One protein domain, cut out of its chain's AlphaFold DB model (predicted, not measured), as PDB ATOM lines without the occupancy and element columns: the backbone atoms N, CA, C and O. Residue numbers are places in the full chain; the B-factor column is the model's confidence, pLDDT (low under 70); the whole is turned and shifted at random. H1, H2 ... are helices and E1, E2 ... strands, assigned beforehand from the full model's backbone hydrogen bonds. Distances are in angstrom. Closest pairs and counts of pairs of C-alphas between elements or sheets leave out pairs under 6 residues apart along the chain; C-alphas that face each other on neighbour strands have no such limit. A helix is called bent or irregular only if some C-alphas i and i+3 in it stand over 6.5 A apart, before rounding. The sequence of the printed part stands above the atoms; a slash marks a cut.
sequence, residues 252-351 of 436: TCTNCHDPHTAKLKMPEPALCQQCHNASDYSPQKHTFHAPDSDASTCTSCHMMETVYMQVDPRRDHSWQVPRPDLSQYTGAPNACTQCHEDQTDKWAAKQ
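Overview. This is residues 252 to 351 of the 436 residues of the protein "Probable deca-heme c-type cytochrome" of Photobacterium aphoticum (UniProt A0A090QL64). A two-stranded hairpin, E1 and E2, makes one arm of a rough cross of short helices and loops, with H3 in the middle. H2 with its loops is the arm opposite the hairpin, H1 with residues 252 to 269 is the third arm, and the triangle of H4, H5 and H6 is the fourth. The printed part has 100 residues with six named helices and two named strands, in the order H1 H2 H3 E1 E2 H4 H5 H6; the sheet, E1 - E2, is antiparallel. The class is mostly helix, but named elements hold 41 of the 100 residues, under half. The whole is only just compact, close to loose, with a radius of gyration of the C-alphas of 14.9 A and spans of 42 by 38 by 22 A.

Along the chain. Find C-alpha 305 at (44.690, 21.558, 98.082), where E1, residues 305 to 308, begins and runs 9.6 A; E2, residues 312 to 315, runs 10.0 A. Just before them is H3, residues 298 to 302, 6.2 A long. Earlier come H1, residues 270 to 273, from C-alpha 270 at (59.297, 23.544, 111.771), and H2, residues 283 to 287, each 4.8 A long; H2 is only just irregular, with C-alphas 284 and 287 6.9 A apart. After E2 look for H4, residues 324 to 330, 9.6 A, H5, residues 335 to 339, 7.2 A, and H6, residues 345 to 351, 9.9 A, ending at C-alpha 351 at (34.257, 15.665, 116.284).

Arrangement. E1 and E2 are a hairpin, antiparallel with 145 degrees between their directions; look for N 306 and O 314, 2.9 A apart and within hydrogen-bond range, and N 312 and O 308, also 2.9 A. H3 touches H5, the closest C-alphas being those of Cys 301 and Ala 335, 5.3 A. H5 touches H6, closest at Cys 336 and Ala 348, 6.3 A. H6 touches H4 at a shallow tilt of 18 degrees, opposite ways, closest at Pro 324 and Asp 345, 4.9 A. H1 is close to H3 but not clearly touching, with the C-alphas of Cys 272 and Cys 298 7.5 A apart. H2 and H3 are only just apart, 8.1 A at the closest C-alphas. Every O i to N i+4 pair is within hydrogen-bond range in H3 and H6; H4 has 2 of 3, H2 has 0 of 1 with 0 of 2 O i to N i+3 pairs, H5 has 0 of 1 with 1 of 2, and H1 is too short for an i+4 pair.

Size, cuts and confidence. The two C-alphas farthest apart are those of His 260 and Lys 346, 43.7 A. The printed part has no cut, and no link is long. The mean pLDDT of the printed part is 93.7, and no printed residue is under 70.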
ATOM      1  N   THR A 252      55.036  37.853 105.825       96.88
ATOM      2  CA  THR A 252      55.440  38.067 104.440       96.88
ATOM      3  C   THR A 252      55.679  36.721 103.769       96.88
ATOM      4  O   THR A 252      55.942  35.727 104.444       96.88
ATOM      5  N   CYS A 253      55.612  36.662 102.440       97.44
ATOM      6  CA  CYS A 253      55.794  35.427 101.669       97.44
ATOM      7  C   CYS A 253      57.148  34.777 102.004       97.44
ATOM      8  O   CYS A 253      57.238  33.573 102.247       97.44
ATOM      9  N   THR A 254      58.189  35.601 102.147       96.94
ATOM     10  CA  THR A 254      59.528  35.163 102.551       96.94
ATOM     11  C   THR A 254      59.675  34.813 104.034       96.94
ATOM     12  O   THR A 254      60.778  34.487 104.464       96.94
ATOM     13  N   ASN A 255      58.631  34.834 104.869       97.12
ATOM     14  CA  ASN A 255      58.677  34.117 106.154       97.12
ATOM     15  C   ASN A 255      58.597  32.595 105.953       97.12
ATOM     16  O   ASN A 255      59.125  31.852 106.780       97.12
ATOM     17  N   CYS A 256      58.006  32.150 104.839       97.12
ATOM     18  CA  CYS A 256      57.804  30.738 104.530       97.12
ATOM     19  C   CYS A 256      58.622  30.263 103.323       97.12
ATOM     20  O   CYS A 256      59.202  29.180 103.362       97.12
ATOM     21  N   HIS A 257      58.716  31.086 102.279       97.81
ATOM     22  CA  HIS A 257      59.367  30.731 101.019       97.81
ATOM     23  C   HIS A 257      60.762  31.338 100.891       97.81
ATOM     24  O   HIS A 257      61.011  32.479 101.285       97.81
ATOM     25  N   ASP A 258      61.679  30.579 100.312       96.94
ATOM     26  CA  ASP A 258      62.933  31.101  99.800       96.94
ATOM     27  C   ASP A 258      62.702  31.592  98.356       96.94
ATOM     28  O   ASP A 258      62.393  30.784  97.476       96.94
ATOM     29  N   PRO A 259      62.820  32.905  98.092       94.94
ATOM     30  CA  PRO A 259      62.439  33.480  96.804       94.94
ATOM     31  C   PRO A 259      63.431  33.154  95.678       94.94
ATOM     32  O   PRO A 259      63.095  33.340  94.515       94.94
ATOM     33  N   HIS A 260      64.638  32.671  95.996       95.00
ATOM     34  CA  HIS A 260      65.673  32.361  95.003       95.00
ATOM     35  C   HIS A 260      65.690  30.882  94.609       95.00
ATOM     36  O   HIS A 260      66.219  30.527  93.560       95.00
ATOM     37  N   THR A 261      65.112  30.013  95.440       94.00
ATOM     38  CA  THR A 261      64.978  28.576  95.155       94.00
ATOM     39  C   THR A 261      63.539  28.143  94.889       94.00
ATOM     40  O   THR A 261      63.331  27.016  94.439       94.00
ATOM     41  N   ALA A 262      62.561  29.007  95.187       87.00
ATOM     42  CA  ALA A 262      61.124  28.725  95.161       87.00
ATOM     43  C   ALA A 262      60.684  27.570  96.087       87.00
ATOM     44  O   ALA A 262      59.590  27.028  95.944       87.00
ATOM     45  N   LYS A 263      61.520  27.193  97.063       95.38
ATOM     46  CA  LYS A 263      61.228  26.148  98.057       95.38
ATOM     47  C   LYS A 263      60.792  26.759  99.384       95.38
ATOM     48  O   LYS A 263      60.948  27.956  99.621       95.38
ATOM     49  N   LEU A 264      60.275  25.925 100.280       96.94
ATOM     50  CA  LEU A 264      60.108  26.315 101.679       96.94
ATOM     51  C   LEU A 264      61.481  26.567 102.315       96.94
ATOM     52  O   LEU A 264      62.432  25.824 102.069       96.94
ATOM     53  N   LYS A 265      61.573  27.588 103.173       96.12
ATOM     54  CA  LYS A 265      62.800  27.905 103.928       96.12
ATOM     55  C   LYS A 265      63.215  26.789 104.884       96.12
ATOM     56  O   LYS A 265      64.386  26.670 105.231       96.12
ATOM     57  N   MET A 266      62.241  26.008 105.337       96.19
ATOM     58  CA  MET A 266      62.414  24.850 106.205       96.19
ATOM     59  C   MET A 266      61.221  23.901 106.042       96.19
ATOM     60  O   MET A 266      60.148  24.353 105.635       96.19
ATOM     61  N   PRO A 267      61.390  22.603 106.337       95.19
ATOM     62  CA  PRO A 267      60.303  21.634 106.248       95.19
ATOM     63  C   PRO A 267      59.226  21.867 107.316       95.19
ATOM     64  O   PRO A 267      59.458  22.502 108.350       95.19
ATOM     65  N   GLU A 268      58.043  21.304 107.090       92.69
ATOM     66  CA  GLU A 268      57.030  21.158 108.136       92.69
ATOM     67  C   GLU A 268      57.433  20.069 109.149       92.69
ATOM     68  O   GLU A 268      58.111  19.109 108.779       92.69
ATOM     69  N   PRO A 269      57.056  20.210 110.436       92.88
ATOM     70  CA  PRO A 269      56.248  21.290 111.012       92.88
ATOM     71  C   PRO A 269      57.068  22.522 111.439       92.88
ATOM     72  O   PRO A 269      56.491  23.512 111.892       92.88
ATOM     73  N   ALA A 270      58.401  22.486 111.298       95.38
ATOM     74  CA  ALA A 270      59.297  23.544 111.771       95.38
ATOM     75  C   ALA A 270      58.931  24.918 111.190       95.38
ATOM     76  O   ALA A 270      58.945  25.911 111.916       95.38
ATOM     77  N   LEU A 271      58.510  24.958 109.921       96.44
ATOM     78  CA  LEU A 271      58.043  26.173 109.253       96.44
ATOM     79  C   LEU A 271      56.931  26.897 110.025       96.44
ATOM     80  O   LEU A 271      57.032  28.099 110.267       96.44
ATOM     81  N   CYS A 272      55.890  26.175 110.437       95.69
ATOM     82  CA  CYS A 272      54.765  26.729 111.192       95.69
ATOM     83  C   CYS A 272      55.176  27.024 112.643       95.69
ATOM     84  O   CYS A 272      54.791  28.039 113.230       95.69
ATOM     85  N   GLN A 273      56.021  26.161 113.211       94.94
ATOM     86  CA  GLN A 273      56.504  26.268 114.588       94.94
ATOM     87  C   GLN A 273      57.482  27.429 114.823       94.94
ATOM     88  O   GLN A 273      57.782  27.744 115.973       94.94
ATOM     89  N   GLN A 274      57.908  28.136 113.769       94.56
ATOM     90  CA  GLN A 274      58.581  29.434 113.901       94.56
ATOM     91  C   GLN A 274      57.753  30.430 114.723       94.56
ATOM     92  O   GLN A 274      58.315  31.265 115.428       94.56
ATOM     93  N   CYS A 275      56.422  30.359 114.610       95.81
ATOM     94  CA  CYS A 275      55.500  31.252 115.309       95.81
ATOM     95  C   CYS A 275      54.497  30.510 116.197       95.81
ATOM     96  O   CYS A 275      54.029  31.093 117.170       95.81
ATOM     97  N   HIS A 276      54.149  29.262 115.887       95.31
ATOM     98  CA  HIS A 276      53.172  28.479 116.643       95.31
ATOM     99  C   HIS A 276      53.861  27.583 117.683       95.31
ATOM    100  O   HIS A 276      54.728  26.782 117.344       95.31
ATOM    101  N   ASN A 277      53.469  27.681 118.957       92.94
ATOM    102  CA  ASN A 277      54.114  26.935 120.041       92.94
ATOM    103  C   ASN A 277      53.975  25.415 119.847       92.94
ATOM    104  O   ASN A 277      52.891  24.859 120.013       92.94
ATOM    105  N   ALA A 278      55.076  24.709 119.579       92.06
ATOM    106  CA  ALA A 278      55.055  23.267 119.300       92.06
ATOM    107  C   ALA A 278      54.357  22.425 120.394       92.06
ATOM    108  O   ALA A 278      53.706  21.428 120.092       92.06
ATOM    109  N   SER A 279      54.433  22.850 121.662       90.31
ATOM    110  CA  SER A 279      53.779  22.182 122.799       90.31
ATOM    111  C   SER A 279      52.250  22.233 122.775       90.31
ATOM    112  O   SER A 279      51.610  21.418 123.451       90.31
ATOM    113  N   ASP A 280      51.673  23.198 122.057       91.00
ATOM    114  CA  ASP A 280      50.228  23.417 121.951       91.00
ATOM    115  C   ASP A 280      49.643  22.746 120.700       91.00
ATOM    116  O   ASP A 280      48.477  22.360 120.704       91.00
ATOM    117  N   TYR A 281      50.467  22.538 119.667       92.06
ATOM    118  CA  TYR A 281      50.078  21.963 118.374       92.06
ATOM    119  C   TYR A 281      50.593  20.525 118.175       92.06
ATOM    120  O   TYR A 281      50.935  20.127 117.064       92.06
ATOM    121  N   SER A 282      50.663  19.729 119.247       89.44
ATOM    122  CA  SER A 282      51.028  18.309 119.146       89.44
ATOM    123  C   SER A 282      49.857  17.456 118.629       89.44
ATOM    124  O   SER A 282      48.694  17.840 118.817       89.44
ATOM    125  N   PRO A 283      50.111  16.262 118.054       90.06
ATOM    126  CA  PRO A 283      49.041  15.387 117.576       90.06
ATOM    127  C   PRO A 283      47.976  15.074 118.631       90.06
ATOM    128  O   PRO A 283      46.789  15.085 118.343       90.06
ATOM    129  N   GLN A 284      48.370  14.898 119.892       89.69
ATOM    130  CA  GLN A 284      47.454  14.563 120.988       89.69
ATOM    131  C   GLN A 284      46.597  15.746 121.467       89.69
ATOM    132  O   GLN A 284      45.650  15.538 122.221       89.69
ATOM    133  N   LYS A 285      46.954  16.982 121.097       91.88
ATOM    134  CA  LYS A 285      46.270  18.204 121.547       91.88
ATOM    135  C   LYS A 285      45.538  18.943 120.435       91.88
ATOM    136  O   LYS A 285      44.635  19.719 120.742       91.88
ATOM    137  N   HIS A 286      45.961  18.764 119.184       94.06
ATOM    138  CA  HIS A 286      45.493  19.596 118.085       94.06
ATOM    139  C   HIS A 286      45.032  18.812 116.859       94.06
ATOM    140  O   HIS A 286      43.885  18.964 116.456       94.06
ATOM    141  N   THR A 287      45.885  17.988 116.245       93.38
ATOM    142  CA  THR A 287      45.497  17.332 114.984       93.38
ATOM    143  C   THR A 287      44.658  16.080 115.210       93.38
ATOM    144  O   THR A 287      43.828  15.758 114.371       93.38
ATOM    145  N   PHE A 288      44.859  15.383 116.334       94.62
ATOM    146  CA  PHE A 288      44.221  14.109 116.697       94.62
ATOM    147  C   PHE A 288      44.417  12.971 115.678       94.62
ATOM    148  O   PHE A 288      43.850  11.892 115.840       94.62
ATOM    149  N   HIS A 289      45.280  13.171 114.680       95.38
ATOM    150  CA  HIS A 289      45.739  12.143 113.753       95.38
ATOM    151  C   HIS A 289      46.970  11.416 114.303       95.38
ATOM    152  O   HIS A 289      47.639  11.887 115.228       95.38
ATOM    153  N   ALA A 290      47.274  10.249 113.730       94.38
ATOM    154  CA  ALA A 290      48.475   9.503 114.082       94.38
ATOM    155  C   ALA A 290      49.723  10.391 113.900       94.38
ATOM    156  O   ALA A 290      49.815  11.081 112.877       94.38
ATOM    157  N   PRO A 291      50.670  10.397 114.856       90.62
ATOM    158  CA  PRO A 291      51.932  11.108 114.686       90.62
ATOM    159  C   PRO A 291      52.630  10.698 113.385       90.62
ATOM    160  O   PRO A 291      52.533   9.540 112.981       90.62
ATOM    161  N   ASP A 292      53.308  11.651 112.749       87.44
ATOM    162  CA  ASP A 292      54.095  11.458 111.523       87.44
ATOM    163  C   ASP A 292      53.293  10.955 110.304       87.44
ATOM    164  O   ASP A 292      53.871  10.504 109.317       87.44
ATOM    165  N   SER A 293      51.960  11.046 110.347       92.19
ATOM    166  CA  SER A 293      51.102  10.815 109.179       92.19
ATOM    167  C   SER A 293      50.914  12.092 108.361       92.19
ATOM    168  O   SER A 293      50.927  13.190 108.923       92.19
ATOM    169  N   ASP A 294      50.628  11.961 107.065       89.50
ATOM    170  CA  ASP A 294      50.305  13.106 106.198       89.50
ATOM    171  C   ASP A 294      49.115  13.919 106.736       89.50
ATOM    172  O   ASP A 294      49.098  15.146 106.663       89.50
ATOM    173  N   ALA A 295      48.148  13.258 107.381       91.44
ATOM    174  CA  ALA A 295      47.000  13.906 108.021       91.44
ATOM    175  C   ALA A 295      47.369  14.729 109.276       91.44
ATOM    176  O   ALA A 295      46.569  15.531 109.762       91.44
ATOM    177  N   SER A 296      48.566  14.534 109.835       91.81
ATOM    178  CA  SER A 296      49.042  15.251 111.022       91.81
ATOM    179  C   SER A 296      49.820  16.534 110.709       91.81
ATOM    180  O   SER A 296      50.196  17.249 111.642       91.81
ATOM    181  N   THR A 297      50.043  16.858 109.431       93.12
ATOM    182  CA  THR A 297      50.696  18.109 109.026       93.12
ATOM    183  C   THR A 297      49.740  19.296 109.145       93.12
ATOM    184  O   THR A 297      48.514  19.164 109.083       93.12
ATOM    185  N   CYS A 298      50.296  20.493 109.341       94.81
ATOM    186  CA  CYS A 298      49.495  21.703 109.513       94.81
ATOM    187  C   CYS A 298      48.710  22.023 108.233       94.81
ATOM    188  O   CYS A 298      47.550  22.443 108.280       94.81
ATOM    189  N   THR A 299      49.356  21.815 107.086       95.31
ATOM    190  CA  THR A 299      48.837  22.185 105.772       95.31
ATOM    191  C   THR A 299      47.744  21.261 105.257       95.31
ATOM    192  O   THR A 299      46.889  21.742 104.520       95.31
ATOM    193  N   SER A 300      47.671  20.006 105.711       93.88
ATOM    194  CA  SER A 300      46.578  19.087 105.355       93.88
ATOM    195  C   SER A 300      45.194  19.590 105.782       93.88
ATOM    196  O   SER A 300      44.211  19.325 105.098       93.88
ATOM    197  N   CYS A 301      45.105  20.360 106.873       94.56
ATOM    198  CA  CYS A 301      43.833  20.912 107.353       94.56
ATOM    199  C   CYS A 301      43.665  22.405 107.057       94.56
ATOM    200  O   CYS A 301      42.555  22.852 106.777       94.56
ATOM    201  N   HIS A 302      44.741  23.188 107.164       95.56
ATOM    202  CA  HIS A 302      44.665  24.652 107.093       95.56
ATOM    203  C   HIS A 302      45.005  25.230 105.716       95.56
ATOM    204  O   HIS A 302      44.720  26.396 105.469       95.56
ATOM    205  N   MET A 303      45.607  24.447 104.820       95.25
ATOM    206  CA  MET A 303      45.974  24.872 103.467       95.25
ATOM    207  C   MET A 303      45.490  23.828 102.465       95.25
ATOM    208  O   MET A 303      46.296  23.114 101.856       95.25
ATOM    209  N   MET A 304      44.162  23.706 102.357       90.44
ATOM    210  CA  MET A 304      43.539  22.709 101.492       90.44
ATOM    211  C   MET A 304      44.019  22.839 100.055       90.44
ATOM    212  O   MET A 304      44.265  23.935  99.550       90.44
ATOM    213  N   GLU A 305      44.174  21.682  99.430       91.38
ATOM    214  CA  GLU A 305      44.690  21.558  98.082       91.38
ATOM    215  C   GLU A 305      43.532  21.404  97.097       91.38
ATOM    216  O   GLU A 305      42.534  20.741  97.373       91.38
ATOM    217  N   THR A 306      43.636  22.045  95.941       91.38
ATOM    218  CA  THR A 306      42.689  21.890  94.836       91.38
ATOM    219  C   THR A 306      43.474  21.775  93.545       91.38
ATOM    220  O   THR A 306      44.464  22.481  93.344       91.38
ATOM    221  N   VAL A 307      43.063  20.843  92.689       93.12
ATOM    222  CA  VAL A 307      43.722  20.597  91.407       93.12
ATOM    223  C   VAL A 307      43.113  21.512  90.355       93.12
ATOM    224  O   VAL A 307      41.951  21.360  89.982       93.12
ATOM    225  N   TYR A 308      43.922  22.435  89.852       93.00
ATOM    226  CA  TYR A 308      43.589  23.301  88.727       93.00
ATOM    227  C   TYR A 308      44.249  22.780  87.457       93.00
ATOM    228  O   TYR A 308      45.137  21.926  87.500       93.00
ATOM    229  N   MET A 309      43.801  23.275  86.300       92.19
ATOM    230  CA  MET A 309      44.404  22.935  85.003       92.19
ATOM    231  C   MET A 309      44.549  21.413  84.782       92.19
ATOM    232  O   MET A 309      45.482  20.949  84.130       92.19
ATOM    233  N   GLN A 310      43.620  20.638  85.359       93.81
ATOM    234  CA  GLN A 310      43.561  19.169  85.421       93.81
ATOM    235  C   GLN A 310      44.669  18.452  86.213       93.81
ATOM    236  O   GLN A 310      44.422  17.347  86.693       93.81
ATOM    237  N   VAL A 311      45.872  19.017  86.331       95.88
ATOM    238  CA  VAL A 311      47.052  18.302  86.864       95.88
ATOM    239  C   VAL A 311      47.902  19.124  87.836       95.88
ATOM    240  O   VAL A 311      48.956  18.655  88.261       95.88
ATOM    241  N   ASP A 312      47.464  20.335  88.186       94.75
ATOM    242  CA  ASP A 312      48.219  21.280  89.006       94.75
ATOM    243  C   ASP A 312      47.603  21.456  90.405       94.75
ATOM    244  O   ASP A 312      46.701  22.282  90.580       94.75
ATOM    245  N   PRO A 313      48.032  20.660  91.405       93.38
ATOM    246  CA  PRO A 313      47.580  20.813  92.780       93.38
ATOM    247  C   PRO A 313      48.127  22.104  93.393       93.38
ATOM    248  O   PRO A 313      49.336  22.332  93.447       93.38
ATOM    249  N   ARG A 314      47.235  22.943  93.918       93.62
ATOM    250  CA  ARG A 314      47.600  24.207  94.564       93.62
ATOM    251  C   ARG A 314      46.938  24.342  95.918       93.62
ATOM    252  O   ARG A 314      45.773  23.995  96.088       93.62
ATOM    253  N   ARG A 315      47.693  24.885  96.872       94.00
ATOM    254  CA  ARG A 315      47.249  25.079  98.253       94.00
ATOM    255  C   ARG A 315      46.673  26.464  98.482       94.00
ATOM    256  O   ARG A 315      47.287  27.470  98.117       94.00
ATOM    257  N   ASP A 316      45.546  26.508  99.172       95.00
ATOM    258  CA  ASP A 316      44.948  27.743  99.658       95.00
ATOM    259  C   ASP A 316      45.851  28.415 100.719       95.00
ATOM    260  O   ASP A 316      46.481  27.752 101.545       95.00
ATOM    261  N   HIS A 317      45.941  29.747 100.671       96.88
ATOM    262  CA  HIS A 317      46.763  30.579 101.562       96.88
ATOM    263  C   HIS A 317      45.919  31.498 102.460       96.88
ATOM    264  O   HIS A 317      46.328  32.599 102.802       96.88
ATOM    265  N   SER A 318      44.712  31.090 102.833       94.38
ATOM    266  CA  SER A 318      43.878  31.785 103.822       94.38
ATOM    267  C   SER A 318      44.134  31.289 105.249       94.38
ATOM    268  O   SER A 318      43.851  32.013 106.207       94.38
ATOM    269  N   TRP A 319      44.721  30.090 105.402       94.69
ATOM    270  CA  TRP A 319      44.952  29.402 106.684       94.69
ATOM    271  C   TRP A 319      43.698  29.324 107.558       94.69
ATOM    272  O   TRP A 319      43.765  29.474 108.784       94.69
ATOM    273  N   GLN A 320      42.536  29.135 106.929       89.88
ATOM    274  CA  GLN A 320      41.265  29.070 107.640       89.88
ATOM    275  C   GLN A 320      41.272  27.908 108.635       89.88
ATOM    276  O   GLN A 320      41.863  26.848 108.421       89.88
ATOM    277  N   VAL A 321      40.611  28.115 109.772       92.69
ATOM    278  CA  VAL A 321      40.321  27.017 110.698       92.69
ATOM    279  C   VAL A 321      39.175  26.213 110.086       92.69
ATOM    280  O   VAL A 321      38.178  26.844 109.746       92.69
ATOM    281  N   PRO A 322      39.263  24.875 109.955       93.12
ATOM    282  CA  PRO A 322      38.183  24.081 109.374       93.12
ATOM    283  C   PRO A 322      36.827  24.353 110.041       93.12
ATOM    284  O   PRO A 322      36.695  24.279 111.267       93.12
ATOM    285  N   ARG A 323      35.819  24.673 109.220       93.62
ATOM    286  CA  ARG A 323      34.444  24.996 109.636       93.62
ATOM    287  C   ARG A 323      33.413  24.072 108.971       93.62
ATOM    288  O   ARG A 323      32.523  24.560 108.275       93.62
ATOM    289  N   PRO A 324      33.450  22.750 109.225       94.44
ATOM    290  CA  PRO A 324      32.426  21.834 108.710       94.44
ATOM    291  C   PRO A 324      31.006  22.203 109.176       94.44
ATOM    292  O   PRO A 324      30.016  21.874 108.528       94.44
ATOM    293  N   ASP A 325      30.875  22.923 110.294       93.00
ATOM    294  CA  ASP A 325      29.595  23.464 110.743       93.00
ATOM    295  C   ASP A 325      29.020  24.537 109.803       93.00
ATOM    296  O   ASP A 325      27.805  24.726 109.811       93.00
ATOM    297  N   LEU A 326      29.854  25.206 109.000       93.06
ATOM    298  CA  LEU A 326      29.440  26.122 107.936       93.06
ATOM    299  C   LEU A 326      29.281  25.395 106.595       93.06
ATOM    300  O   LEU A 326      28.282  25.633 105.919       93.06
ATOM    301  N   SER A 327      30.200  24.481 106.257       93.50
ATOM    302  CA  SER A 327      30.174  23.693 105.012       93.50
ATOM    303  C   SER A 327      28.835  23.000 104.772       93.50
ATOM    304  O   SER A 327      28.283  23.102 103.678       93.50
ATOM    305  N   GLN A 328      28.228  22.437 105.829       89.31
ATOM    306  CA  GLN A 328      26.919  21.775 105.744       89.31
ATOM    307  C   GLN A 328      25.784  22.682 105.222       89.31
ATOM    308  O   GLN A 328      24.738  22.177 104.818       89.31
ATOM    309  N   TYR A 329      25.952  24.009 105.289       88.75
ATOM    310  CA  TYR A 329      24.974  24.992 104.820       88.75
ATOM    311  C   TYR A 329      25.419  25.703 103.546       88.75
ATOM    312  O   TYR A 329      24.576  26.008 102.711       88.75
ATOM    313  N   THR A 330      26.712  26.007 103.414       90.94
ATOM    314  CA  THR A 330      27.239  26.822 102.310       90.94
ATOM    315  C   THR A 330      27.655  25.999 101.096       90.94
ATOM    316  O   THR A 330      27.829  26.573 100.024       90.94
ATOM    317  N   GLY A 331      27.851  24.686 101.259       90.00
ATOM    318  CA  GLY A 331      28.421  23.812 100.234       90.00
ATOM    319  C   GLY A 331      29.929  23.993 100.029       90.00
ATOM    320  O   GLY A 331      30.483  23.403  99.107       90.00
ATOM    321  N   ALA A 332      30.596  24.803 100.862       92.69
ATOM    322  CA  ALA A 332      32.046  24.954 100.812       92.69
ATOM    323  C   ALA A 332      32.741  23.640 101.212       92.69
ATOM    324  O   ALA A 332      32.288  22.990 102.162       92.69
ATOM    325  N   PRO A 333      33.846  23.254 100.552       92.62
ATOM    326  CA  PRO A 333      34.562  22.035 100.884       92.62
ATOM    327  C   PRO A 333      35.130  22.106 102.304       92.62
ATOM    328  O   PRO A 333      35.348  23.179 102.872       92.62
ATOM    329  N   ASN A 334      35.376  20.938 102.889       91.44
ATOM    330  CA  ASN A 334      35.900  20.817 104.240       91.44
ATOM    331  C   ASN A 334      37.039  19.792 104.297       91.44
ATOM    332  O   ASN A 334      36.915  18.682 103.782       91.44
ATOM    333  N   ALA A 335      38.113  20.148 105.003       93.75
ATOM    334  CA  ALA A 335      39.346  19.359 105.053       93.75
ATOM    335  C   ALA A 335      39.139  17.938 105.583       93.75
ATOM    336  O   ALA A 335      39.838  17.014 105.185       93.75
ATOM    337  N   CYS A 336      38.162  17.737 106.471       94.94
ATOM    338  CA  CYS A 336      37.908  16.414 107.033       94.94
ATOM    339  C   CYS A 336      37.245  15.486 106.007       94.94
ATOM    340  O   CYS A 336      37.629  14.329 105.889       94.94
ATOM    341  N   THR A 337      36.234  15.974 105.286       94.12
ATOM    342  CA  THR A 337      35.385  15.157 104.401       94.12
ATOM    343  C   THR A 337      36.016  14.911 103.031       94.12
ATOM    344  O   THR A 337      35.579  14.005 102.335       94.12
ATOM    345  N   GLN A 338      37.102  15.617 102.690       90.12
ATOM    346  CA  GLN A 338      37.960  15.266 101.550       90.12
ATOM    347  C   GLN A 338      38.771  13.980 101.772       90.12
ATOM    348  O   GLN A 338      39.054  13.272 100.816       90.12
ATOM    349  N   CYS A 339      39.148  13.663 103.016       93.75
ATOM    350  CA  CYS A 339      39.844  12.410 103.341       93.75
ATOM    351  C   CYS A 339      38.902  11.346 103.922       93.75
ATOM    352  O   CYS A 339      39.158  10.149 103.810       93.75
ATOM    353  N   HIS A 340      37.815  11.771 104.567       95.56
ATOM    354  CA  HIS A 340      36.792  10.902 105.143       95.56
ATOM    355  C   HIS A 340      35.518  10.933 104.293       95.56
ATOM    356  O   HIS A 340      34.484  11.423 104.745       95.56
ATOM    357  N   GLU A 341      35.601  10.399 103.076       94.56
ATOM    358  CA  GLU A 341      34.534  10.465 102.060       94.56
ATOM    359  C   GLU A 341      33.208   9.818 102.509       94.56
ATOM    360  O   GLU A 341      32.130  10.266 102.127       94.56
ATOM    361  N   ASP A 342      33.268   8.817 103.394       96.56
ATOM    362  CA  ASP A 342      32.085   8.151 103.966       96.56
ATOM    363  C   ASP A 342      31.416   8.943 105.106       96.56
ATOM    364  O   ASP A 342      30.430   8.496 105.701       96.56
ATOM    365  N   GLN A 343      31.972  10.096 105.479       97.12
ATOM    366  CA  GLN A 343      31.487  10.909 106.586       97.12
ATOM    367  C   GLN A 343      30.828  12.198 106.105       97.12
ATOM    368  O   GLN A 343      31.064  12.706 105.017       97.12
ATOM    369  N   THR A 344      29.990  12.762 106.971       96.25
ATOM    370  CA  THR A 344      29.280  14.016 106.692       96.25
ATOM    371  C   THR A 344      29.954  15.200 107.375       96.25
ATOM    372  O   THR A 344      30.589  15.054 108.423       96.25
ATOM    373  N   ASP A 345      29.705  16.410 106.879       95.12
ATOM    374  CA  ASP A 345      30.123  17.643 107.558       95.12
ATOM    375  C   ASP A 345      29.573  17.722 108.991       95.12
ATOM    376  O   ASP A 345      30.253  18.150 109.924       95.12
ATOM    377  N   LYS A 346      28.358  17.208 109.222       95.31
ATOM    378  CA  LYS A 346      27.767  17.119 110.563       95.31
ATOM    379  C   LYS A 346      28.580  16.221 111.501       95.31
ATOM    380  O   LYS A 346      28.691  16.539 112.690       95.31
ATOM    381  N   TRP A 347      29.132  15.118 110.991       97.06
ATOM    382  CA  TRP A 347      30.055  14.266 111.741       97.06
ATOM    383  C   TRP A 347      31.344  15.023 112.065       97.06
ATOM    384  O   TRP A 347      31.705  15.105 113.238       97.06
ATOM    385  N   ALA A 348      31.969  15.664 111.075       96.12
ATOM    386  CA  ALA A 348      33.215  16.407 111.270       96.12
ATOM    387  C   ALA A 348      33.037  17.548 112.289       96.12
ATOM    388  O   ALA A 348      33.804  17.683 113.243       96.12
ATOM    389  N   ALA A 349      31.945  18.307 112.176       94.69
ATOM    390  CA  ALA A 349      31.591  19.359 113.122       94.69
ATOM    391  C   ALA A 349      31.341  18.827 114.539       94.69
ATOM    392  O   ALA A 349      31.615  19.520 115.521       94.69
ATOM    393  N   LYS A 350      30.803  17.607 114.673       95.56
ATOM    394  CA  LYS A 350      30.639  16.950 115.974       95.56
ATOM    395  C   LYS A 350      31.997  16.584 116.578       95.56
ATOM    396  O   LYS A 350      32.205  16.910 117.741       95.56
ATOM    397  N   GLN A 351      32.912  16.004 115.802       95.94
ATOM    398  CA  GLN A 351      34.257  15.665 116.284       95.94
ATOM    399  C   GLN A 351      35.023  16.906 116.752       95.94
ATOM    400  O   GLN A 351      35.528  16.942 117.871       95.94
TER     401      GLN A 351